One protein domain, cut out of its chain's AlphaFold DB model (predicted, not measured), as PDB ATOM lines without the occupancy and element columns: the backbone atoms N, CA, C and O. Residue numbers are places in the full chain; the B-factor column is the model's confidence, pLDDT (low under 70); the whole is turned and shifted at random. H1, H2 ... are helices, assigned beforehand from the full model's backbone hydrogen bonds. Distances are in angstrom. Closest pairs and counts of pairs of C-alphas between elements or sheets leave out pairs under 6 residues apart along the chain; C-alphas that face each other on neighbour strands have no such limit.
ATOM      1  N   SER A 127      -9.913 -38.016  15.810       73.38
ATOM      2  CA  SER A 127      -8.697 -37.211  15.671       73.38
ATOM      3  C   SER A 127      -9.106 -35.762  15.409       73.38
ATOM      4  O   SER A 127      -9.363 -35.374  14.271       73.38
ATOM      5  N   SER A 128      -9.268 -34.984  16.473       74.62
ATOM      6  CA  SER A 128      -9.906 -33.676  16.387       74.62
ATOM      7  C   SER A 128      -9.158 -32.623  17.201       74.62
ATOM      8  O   SER A 128      -8.514 -32.931  18.205       74.62
ATOM      9  N   GLY A 129      -9.197 -31.377  16.724       74.88
ATOM     10  CA  GLY A 129      -8.635 -30.236  17.442       74.88
ATOM     11  C   GLY A 129      -9.413 -29.938  18.727       74.88
ATOM     12  O   GLY A 129     -10.517 -30.443  18.939       74.88
ATOM     13  N   LEU A 130      -8.856 -29.079  19.583       74.88
ATOM     14  CA  LEU A 130      -9.435 -28.765  20.895       74.88
ATOM     15  C   LEU A 130     -10.884 -28.248  20.815       74.88
ATOM     16  O   LEU A 130     -11.685 -28.540  21.701       74.88
ATOM     17  N   GLU A 131     -11.229 -27.512  19.761       73.69
ATOM     18  CA  GLU A 131     -12.577 -26.979  19.521       73.69
ATOM     19  C   GLU A 131     -13.602 -28.093  19.298       73.69
ATOM     20  O   GLU A 131     -14.635 -28.139  19.962       73.69
ATOM     21  N   VAL A 132     -13.280 -29.041  18.418       76.38
ATOM     22  CA  VAL A 132     -14.145 -30.186  18.120       76.38
ATOM     23  C   VAL A 132     -14.237 -31.108  19.331       76.38
ATOM     24  O   VAL A 132     -15.333 -31.533  19.689       76.38
ATOM     25  N   TYR A 133     -13.121 -31.349  20.027       77.81
ATOM     26  CA  TYR A 133     -13.142 -32.080  21.293       77.81
ATOM     27  C   TYR A 133     -14.057 -31.403  22.319       77.81
ATOM     28  O   TYR A 133     -14.800 -32.086  23.009       77.81
ATOM     29  N   THR A 134     -14.042 -30.071  22.399       76.88
ATOM     30  CA  THR A 134     -14.908 -29.313  23.314       76.88
ATOM     31  C   THR A 134     -16.382 -29.467  22.945       76.88
ATOM     32  O   THR A 134     -17.201 -29.723  23.823       76.88
ATOM     33  N   ALA A 135     -16.733 -29.393  21.660       75.75
ATOM     34  CA  ALA A 135     -18.104 -29.640  21.214       75.75
ATOM     35  C   ALA A 135     -18.567 -31.071  21.559       75.75
ATOM     36  O   ALA A 135     -19.616 -31.247  22.179       75.75
ATOM     37  N   LEU A 136     -17.745 -32.084  21.255       79.44
ATOM     38  CA  LEU A 136     -18.017 -33.488  21.592       79.44
ATOM     39  C   LEU A 136     -18.079 -33.726  23.110       79.44
ATOM     40  O   LEU A 136     -18.848 -34.558  23.581       79.44
ATOM     41  N   ALA A 137     -17.283 -32.987  23.884       79.19
ATOM     42  CA  ALA A 137     -17.285 -33.023  25.339       79.19
ATOM     43  C   ALA A 137     -18.617 -32.541  25.917       79.19
ATOM     44  O   ALA A 137     -19.179 -33.192  26.799       79.19
ATOM     45  N   HIS A 138     -19.121 -31.411  25.416       77.31
ATOM     46  CA  HIS A 138     -20.415 -30.876  25.825       77.31
ATOM     47  C   HIS A 138     -21.549 -31.845  25.490       77.31
ATOM     48  O   HIS A 138     -22.368 -32.137  26.361       77.31
ATOM     49  N   ASP A 139     -21.539 -32.398  24.278       78.31
ATOM     50  CA  ASP A 139     -22.509 -33.392  23.813       78.31
ATOM     51  C   ASP A 139     -22.502 -34.645  24.709       78.31
ATOM     52  O   ASP A 139     -23.520 -35.038  25.282       78.31
ATOM     53  N   PHE A 140     -21.318 -35.203  24.978       79.31
ATOM     54  CA  PHE A 140     -21.148 -36.363  25.856       79.31
ATOM     55  C   PHE A 140     -21.698 -36.147  27.273       79.31
ATOM     56  O   PHE A 140     -22.398 -37.015  27.810       79.31
ATOM     57  N   VAL A 141     -21.393 -34.998  27.885       79.00
ATOM     58  CA  VAL A 141     -21.898 -34.651  29.221       79.00
ATOM     59  C   VAL A 141     -23.417 -34.511  29.194       79.00
ATOM     60  O   VAL A 141     -24.098 -35.072  30.057       79.00
ATOM     61  N   LEU A 142     -23.957 -33.829  28.184       77.38
ATOM     62  CA  LEU A 142     -25.392 -33.620  28.033       77.38
ATOM     63  C   LEU A 142     -26.148 -34.947  27.906       77.38
ATOM     64  O   LEU A 142     -27.141 -35.165  28.600       77.38
ATOM     65  N   HIS A 143     -25.634 -35.875  27.095       77.62
ATOM     66  CA  HIS A 143     -26.234 -37.196  26.891       77.62
ATOM     67  C   HIS A 143     -26.272 -37.998  28.184       77.62
ATOM     68  O   HIS A 143     -27.269 -38.650  28.510       77.62
ATOM     69  N   ARG A 144     -25.169 -37.961  28.937       77.00
ATOM     70  CA  ARG A 144     -25.074 -38.667  30.208       77.00
ATOM     71  C   ARG A 144     -26.037 -38.075  31.232       77.00
ATOM     72  O   ARG A 144     -26.731 -38.843  31.893       77.00
ATOM     73  N   ASN A 145     -26.131 -36.750  31.310       77.12
ATOM     74  CA  ASN A 145     -27.051 -36.065  32.213       77.12
ATOM     75  C   ASN A 145     -28.511 -36.390  31.881       77.12
ATOM     76  O   ASN A 145     -29.257 -36.776  32.777       77.12
ATOM     77  N   LEU A 146     -28.905 -36.347  30.605       77.31
ATOM     78  CA  LEU A 146     -30.251 -36.747  30.180       77.31
ATOM     79  C   LEU A 146     -30.567 -38.188  30.548       77.31
ATOM     80  O   LEU A 146     -31.635 -38.459  31.086       77.31
ATOM     81  N   ARG A 147     -29.634 -39.115  30.302       77.69
ATOM     82  CA  ARG A 147     -29.826 -40.520  30.666       77.69
ATOM     83  C   ARG A 147     -30.004 -40.687  32.172       77.69
ATOM     84  O   ARG A 147     -30.841 -41.486  32.585       77.69
ATOM     85  N   VAL A 148     -29.239 -39.957  32.985       75.62
ATOM     86  CA  VAL A 148     -29.375 -39.975  34.449       75.62
ATOM     87  C   VAL A 148     -30.734 -39.419  34.869       75.62
ATOM     88  O   VAL A 148     -31.422 -40.081  35.637       75.62
ATOM     89  N   VAL A 149     -31.150 -38.265  34.342       75.75
ATOM     90  CA  VAL A 149     -32.443 -37.644  34.678       75.75
ATOM     91  C   VAL A 149     -33.611 -38.518  34.232       75.75
ATOM     92  O   VAL A 149     -34.540 -38.716  35.006       75.75
ATOM     93  N   ALA A 150     -33.549 -39.093  33.031       75.56
ATOM     94  CA  ALA A 150     -34.546 -40.038  32.549       75.56
ATOM     95  C   ALA A 150     -34.603 -41.268  33.466       75.56
ATOM     96  O   ALA A 150     -35.644 -41.556  34.041       75.56
ATOM     97  N   SER A 151     -33.474 -41.947  33.695       73.12
ATOM     98  CA  SER A 151     -33.432 -43.169  34.516       73.12
ATOM     99  C   SER A 151     -33.866 -42.920  35.963       73.12
ATOM    100  O   SER A 151     -34.593 -43.724  36.538       73.12
ATOM    101  N   TYR A 152     -33.430 -41.812  36.568       70.12
ATOM    102  CA  TYR A 152     -33.792 -41.460  37.938       70.12
ATOM    103  C   TYR A 152     -35.253 -41.021  38.032       70.12
ATOM    104  O   TYR A 152     -35.974 -41.510  38.893       70.12
ATOM    105  N   GLY A 153     -35.709 -40.168  37.113       65.62
ATOM    106  CA  GLY A 153     -37.088 -39.695  37.064       65.62
ATOM    107  C   GLY A 153     -38.094 -40.814  36.784       65.62
ATOM    108  O   GLY A 153     -39.174 -40.802  37.365       65.62
ATOM    109  N   TYR A 154     -37.746 -41.812  35.960       62.50
ATOM    110  CA  TYR A 154     -38.587 -42.997  35.749       62.50
ATOM    111  C   TYR A 154     -38.715 -43.836  37.028       62.50
ATOM    112  O   TYR A 154     -39.789 -44.359  37.308       62.50
ATOM    113  N   ASN A 155     -37.654 -43.911  37.835       60.28
ATOM    114  CA  ASN A 155     -37.661 -44.648  39.099       60.28
ATOM    115  C   ASN A 155     -38.370 -43.897  40.239       60.28
ATOM    116  O   ASN A 155     -38.905 -44.533  41.143       60.28
ATOM    117  N   THR A 156     -38.372 -42.561  40.225       60.94
ATOM    118  CA  THR A 156     -39.026 -41.726  41.250       60.94
ATOM    119  C   THR A 156     -40.415 -41.230  40.845       60.94
ATOM    120  O   THR A 156     -41.088 -40.591  41.648       60.94
ATOM    121  N   GLY A 157     -40.855 -41.508  39.611       61.56
ATOM    122  CA  GLY A 157     -42.137 -41.060  39.058       61.56
ATOM    123  C   GLY A 157     -42.187 -39.572  38.685       61.56
ATOM    124  O   GLY A 157     -43.245 -39.072  38.312       61.56
ATOM    125  N   VAL A 158     -41.062 -38.854  38.767       65.31
ATOM    126  CA  VAL A 158     -40.969 -37.413  38.497       65.31
ATOM    127  C   VAL A 158     -39.946 -37.177  37.386       65.31
ATOM    128  O   VAL A 158     -38.801 -36.799  37.630       65.31
ATOM    129  N   VAL A 159     -40.352 -37.418  36.136       71.69
ATOM    130  CA  VAL A 159     -39.588 -36.997  34.949       71.69
ATOM    131  C   VAL A 159     -40.094 -35.623  34.515       71.69
ATOM    132  O   VAL A 159     -41.295 -35.419  34.329       71.69
ATOM    133  N   GLY A 160     -39.186 -34.664  34.326       75.38
ATOM    134  CA  GLY A 160     -39.544 -33.367  33.753       75.38
ATOM    135  C   GLY A 160     -40.163 -33.541  32.362       75.38
ATOM    136  O   GLY A 160     -39.613 -34.261  31.532       75.38
ATOM    137  N   LYS A 161     -41.286 -32.862  32.087       82.88
ATOM    138  CA  LYS A 161     -42.062 -33.021  30.837       82.88
ATOM    139  C   LYS A 161     -41.202 -32.888  29.572       82.88
ATOM    140  O   LYS A 161     -41.405 -33.633  28.622       82.88
ATOM    141  N   PHE A 162     -40.217 -31.985  29.584       84.50
ATOM    142  CA  PHE A 162     -39.273 -31.821  28.475       84.50
ATOM    143  C   PHE A 162     -38.389 -33.054  28.279       84.50
ATOM    144  O   PHE A 162     -38.315 -33.576  27.176       84.50
ATOM    145  N   VAL A 163     -37.783 -33.578  29.348       82.62
ATOM    146  CA  VAL A 163     -36.930 -34.777  29.278       82.62
ATOM    147  C   VAL A 163     -37.736 -35.996  28.830       82.62
ATOM    148  O   VAL A 163     -37.247 -36.785  28.030       82.62
ATOM    149  N   ALA A 164     -38.987 -36.123  29.280       81.44
ATOM    150  CA  ALA A 164     -39.882 -37.172  28.792       81.44
ATOM    151  C   ALA A 164     -40.152 -37.037  27.281       81.44
ATOM    152  O   ALA A 164     -40.173 -38.036  26.571       81.44
ATOM    153  N   SER A 165     -40.302 -35.807  26.774       84.88
ATOM    154  CA  SER A 165     -40.540 -35.561  25.346       84.88
ATOM    155  C   SER A 165     -39.337 -35.829  24.448       84.88
ATOM    156  O   SER A 165     -39.510 -35.949  23.238       84.88
ATOM    157  N   THR A 166     -38.124 -35.921  25.006       83.50
ATOM    158  CA  THR A 166     -36.943 -36.193  24.183       83.50
ATOM    159  C   THR A 166     -36.817 -37.666  23.819       83.50
ATOM    160  O   THR A 166     -36.097 -37.966  22.877       83.50
ATOM    161  N   ASP A 167     -37.471 -38.581  24.542       76.81
ATOM    162  CA  ASP A 167     -37.347 -40.038  24.362       76.81
ATOM    163  C   ASP A 167     -35.879 -40.523  24.285       76.81
ATOM    164  O   ASP A 167     -35.494 -41.393  23.507       76.81
ATOM    165  N   GLY A 168     -34.995 -39.883  25.061       74.19
ATOM    166  CA  GLY A 168     -33.556 -40.173  25.037       74.19
ATOM    167  C   GLY A 168     -32.792 -39.566  23.853       74.19
ATOM    168  O   GLY A 168     -31.584 -39.788  23.736       74.19
ATOM    169  N   CYS A 169     -33.453 -38.767  23.011       79.44
ATOM    170  CA  CYS A 169     -32.812 -37.930  22.008       79.44
ATOM    171  C   CYS A 169     -31.887 -36.910  22.669       79.44
ATOM    172  O   CYS A 169     -32.126 -36.385  23.760       79.44
ATOM    173  N   HIS A 170     -30.807 -36.650  21.957       73.94
ATOM    174  CA  HIS A 170     -29.593 -36.074  22.485       73.94
ATOM    175  C   HIS A 170     -29.332 -34.676  21.888       73.94
ATOM    176  O   HIS A 170     -28.705 -33.818  22.507       73.94
ATOM    177  N   HIS A 171     -29.993 -34.376  20.767       80.75
ATOM    178  CA  HIS A 171     -30.079 -33.056  20.147       80.75
ATOM    179  C   HIS A 171     -31.084 -32.140  20.863       80.75
ATOM    180  O   HIS A 171     -32.096 -31.733  20.290       80.75
ATOM    181  N   LEU A 172     -30.817 -31.798  22.125       82.31
ATOM    182  CA  LEU A 172     -31.753 -31.017  22.944       82.31
ATOM    183  C   LEU A 172     -32.139 -29.678  22.331       82.31
ATOM    184  O   LEU A 172     -33.307 -29.309  22.383       82.31
ATOM    185  N   SER A 173     -31.186 -28.972  21.723       80.69
ATOM    186  CA  SER A 173     -31.453 -27.690  21.067       80.69
ATOM    187  C   SER A 173     -32.408 -27.832  19.884       80.69
ATOM    188  O   SER A 173     -33.210 -26.939  19.641       80.69
ATOM    189  N   LEU A 174     -32.353 -28.955  19.162       83.56
ATOM    190  CA  LEU A 174     -33.279 -29.231  18.066       83.56
ATOM    191  C   LEU A 174     -34.678 -29.540  18.604       83.56
ATOM    192  O   LEU A 174     -35.654 -28.984  18.111       83.56
ATOM    193  N   VAL A 175     -34.772 -30.391  19.629       86.62
ATOM    194  CA  VAL A 175     -36.054 -30.729  20.268       86.62
ATOM    195  C   VAL A 175     -36.712 -29.474  20.847       86.62
ATOM    196  O   VAL A 175     -37.900 -29.241  20.632       86.62
ATOM    197  N   ASP A 176     -35.927 -28.627  21.509       88.62
ATOM    198  CA  ASP A 176     -36.376 -27.347  22.047       88.62
ATOM    199  C   ASP A 176     -36.827 -26.380  20.941       88.62
ATOM    200  O   ASP A 176     -37.926 -25.833  21.014       88.62
ATOM    201  N   ALA A 177     -36.047 -26.231  19.865       87.38
ATOM    202  CA  ALA A 177     -36.415 -25.383  18.732       87.38
ATOM    203  C   ALA A 177     -37.718 -25.843  18.055       87.38
ATOM    204  O   ALA A 177     -38.568 -25.013  17.727       87.38
ATOM    205  N   ILE A 178     -37.911 -27.156  17.885       89.00
ATOM    206  CA  ILE A 178     -39.152 -27.728  17.346       89.00
ATOM    207  C   ILE A 178     -40.326 -27.425  18.282       89.00
ATOM    208  O   ILE A 178     -41.368 -26.957  17.819       89.00
ATOM    209  N   ALA A 179     -40.161 -27.637  19.591       88.81
ATOM    210  CA  ALA A 179     -41.201 -27.360  20.578       88.81
ATOM    211  C   ALA A 179     -41.584 -25.872  20.607       88.81
ATOM    212  O   ALA A 179     -42.769 -25.530  20.626       88.81
ATOM    213  N   GLN A 180     -40.599 -24.971  20.555       90.56
ATOM    214  CA  GLN A 180     -40.824 -23.528  20.487       90.56
ATOM    215  C   GLN A 180     -41.539 -23.123  19.198       90.56
ATOM    216  O   GLN A 180     -42.517 -22.373  19.257       90.56
ATOM    217  N   LEU A 181     -41.099 -23.638  18.047       89.38
ATOM    218  CA  LEU A 181     -41.719 -23.349  16.757       89.38
ATOM    219  C   LEU A 181     -43.177 -23.816  16.735       89.38
ATOM    220  O   LEU A 181     -44.062 -23.016  16.428       89.38
ATOM    221  N   PHE A 182     -43.438 -25.060  17.139       87.69
ATOM    222  CA  PHE A 182     -44.784 -25.623  17.250       87.69
ATOM    223  C   PHE A 182     -45.682 -24.758  18.140       87.69
ATOM    224  O   PHE A 182     -46.747 -24.308  17.717       87.69
ATOM    225  N   ASN A 183     -45.212 -24.435  19.349       89.19
ATOM    226  CA  ASN A 183     -45.945 -23.583  20.279       89.19
ATOM    227  C   ASN A 183     -46.183 -22.169  19.712       89.19
ATOM    228  O   ASN A 183     -47.230 -21.576  19.968       89.19
ATOM    229  N   SER A 184     -45.244 -21.618  18.935       87.12
ATOM    230  CA  SER A 184     -45.374 -20.289  18.319       87.12
ATOM    231  C   SER A 184     -46.413 -20.247  17.196       87.12
ATOM    232  O   SER A 184     -47.142 -19.263  17.080       87.12
ATOM    233  N   ILE A 185     -46.504 -21.315  16.396       84.00
ATOM    234  CA  ILE A 185     -47.490 -21.451  15.321       84.00
ATOM    235  C   ILE A 185     -48.881 -21.599  15.938       84.00
ATOM    236  O   ILE A 185     -49.807 -20.896  15.544       84.00
ATOM    237  N   HIS A 186     -49.013 -22.433  16.970       77.12
ATOM    238  CA  HIS A 186     -50.301 -22.672  17.617       77.12
ATOM    239  C   HIS A 186     -50.828 -21.485  18.421       77.12
ATOM    240  O   HIS A 186     -52.032 -21.259  18.432       77.12
ATOM    241  N   ARG A 187     -49.961 -20.657  19.022       73.62
ATOM    242  CA  ARG A 187     -50.397 -19.394  19.654       73.62
ATOM    243  C   ARG A 187     -51.038 -18.414  18.670       73.62
ATOM    244  O   ARG A 187     -51.768 -17.533  19.106       73.62
ATOM    245  N   LYS A 188     -50.748 -18.539  17.371       69.00
ATOM    246  CA  LYS A 188     -51.313 -17.686  16.318       69.00
ATOM    247  C   LYS A 188     -52.628 -18.226  15.749       69.00
ATOM    248  O   LYS A 188     -53.317 -17.474  15.069       69.00
ATOM    249  N   SER A 189     -52.983 -19.490  16.001       67.81
ATOM    250  CA  SER A 189     -54.277 -20.044  15.591       67.81
ATOM    251  C   SER A 189     -55.284 -19.901  16.733       67.81
ATOM    252  O   SER A 189     -55.259 -20.666  17.696       67.81
TER     253      SER A 189
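AT A GLANCE: This is residues 127 to 189 of the 420 residues of the protein "Predicted protein" of Laccaria bicolor (strain S238N-H82 / ATCC MYA-4686) (UniProt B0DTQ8). One long helix, H1, makes one side of a flat, open zigzag; after it the chain folds back through short H2, which packs on residues 146 to 150 of H1, and H3 then leads away. Residues 129 to 135 and 180 to 189 stick out. The printed part has 63 residues with three named helices, H1, H2 and H3 in that order, and no named strand: all helix. It is loose, with a radius of gyration of the C-alphas of 14.9 A, and spans 48 by 33 by 11 A.

HOW THE PARTS SIT: H1, residues 130 to 156, touches H2, residues 161 to 166, with residues 146 to 150 alone; the closest C-alphas, of Ala 150 and Val 163, are 6.6 A apart. Their lines stand at a steep tilt of 56 degrees, opposite ways. H2 and H3, residues 172 to 186, are close but not clearly touching; their closest C-alphas, of Thr 166 and Val 175, are 6.8 A apart. H1 and H3 are apart. In H1, H2 and H3 every O i to N i+4 pair is within hydrogen-bond range.

IN THESE COORDINATES: H1 begins at C-alpha 130 (-9.435, -28.765, 20.895) and is 38.2 A long. H3, 21.0 A, ends at C-alpha 186 (-50.301, -22.672, 17.617).

THE WHOLE: The C-alphas of Ser 127 and Ser 189, the two farthest apart, are 48.7 A apart. The printed part has no cut, and both links are tight. The model's pLDDT is under 70 at residues 153 to 158 and 188 to 189.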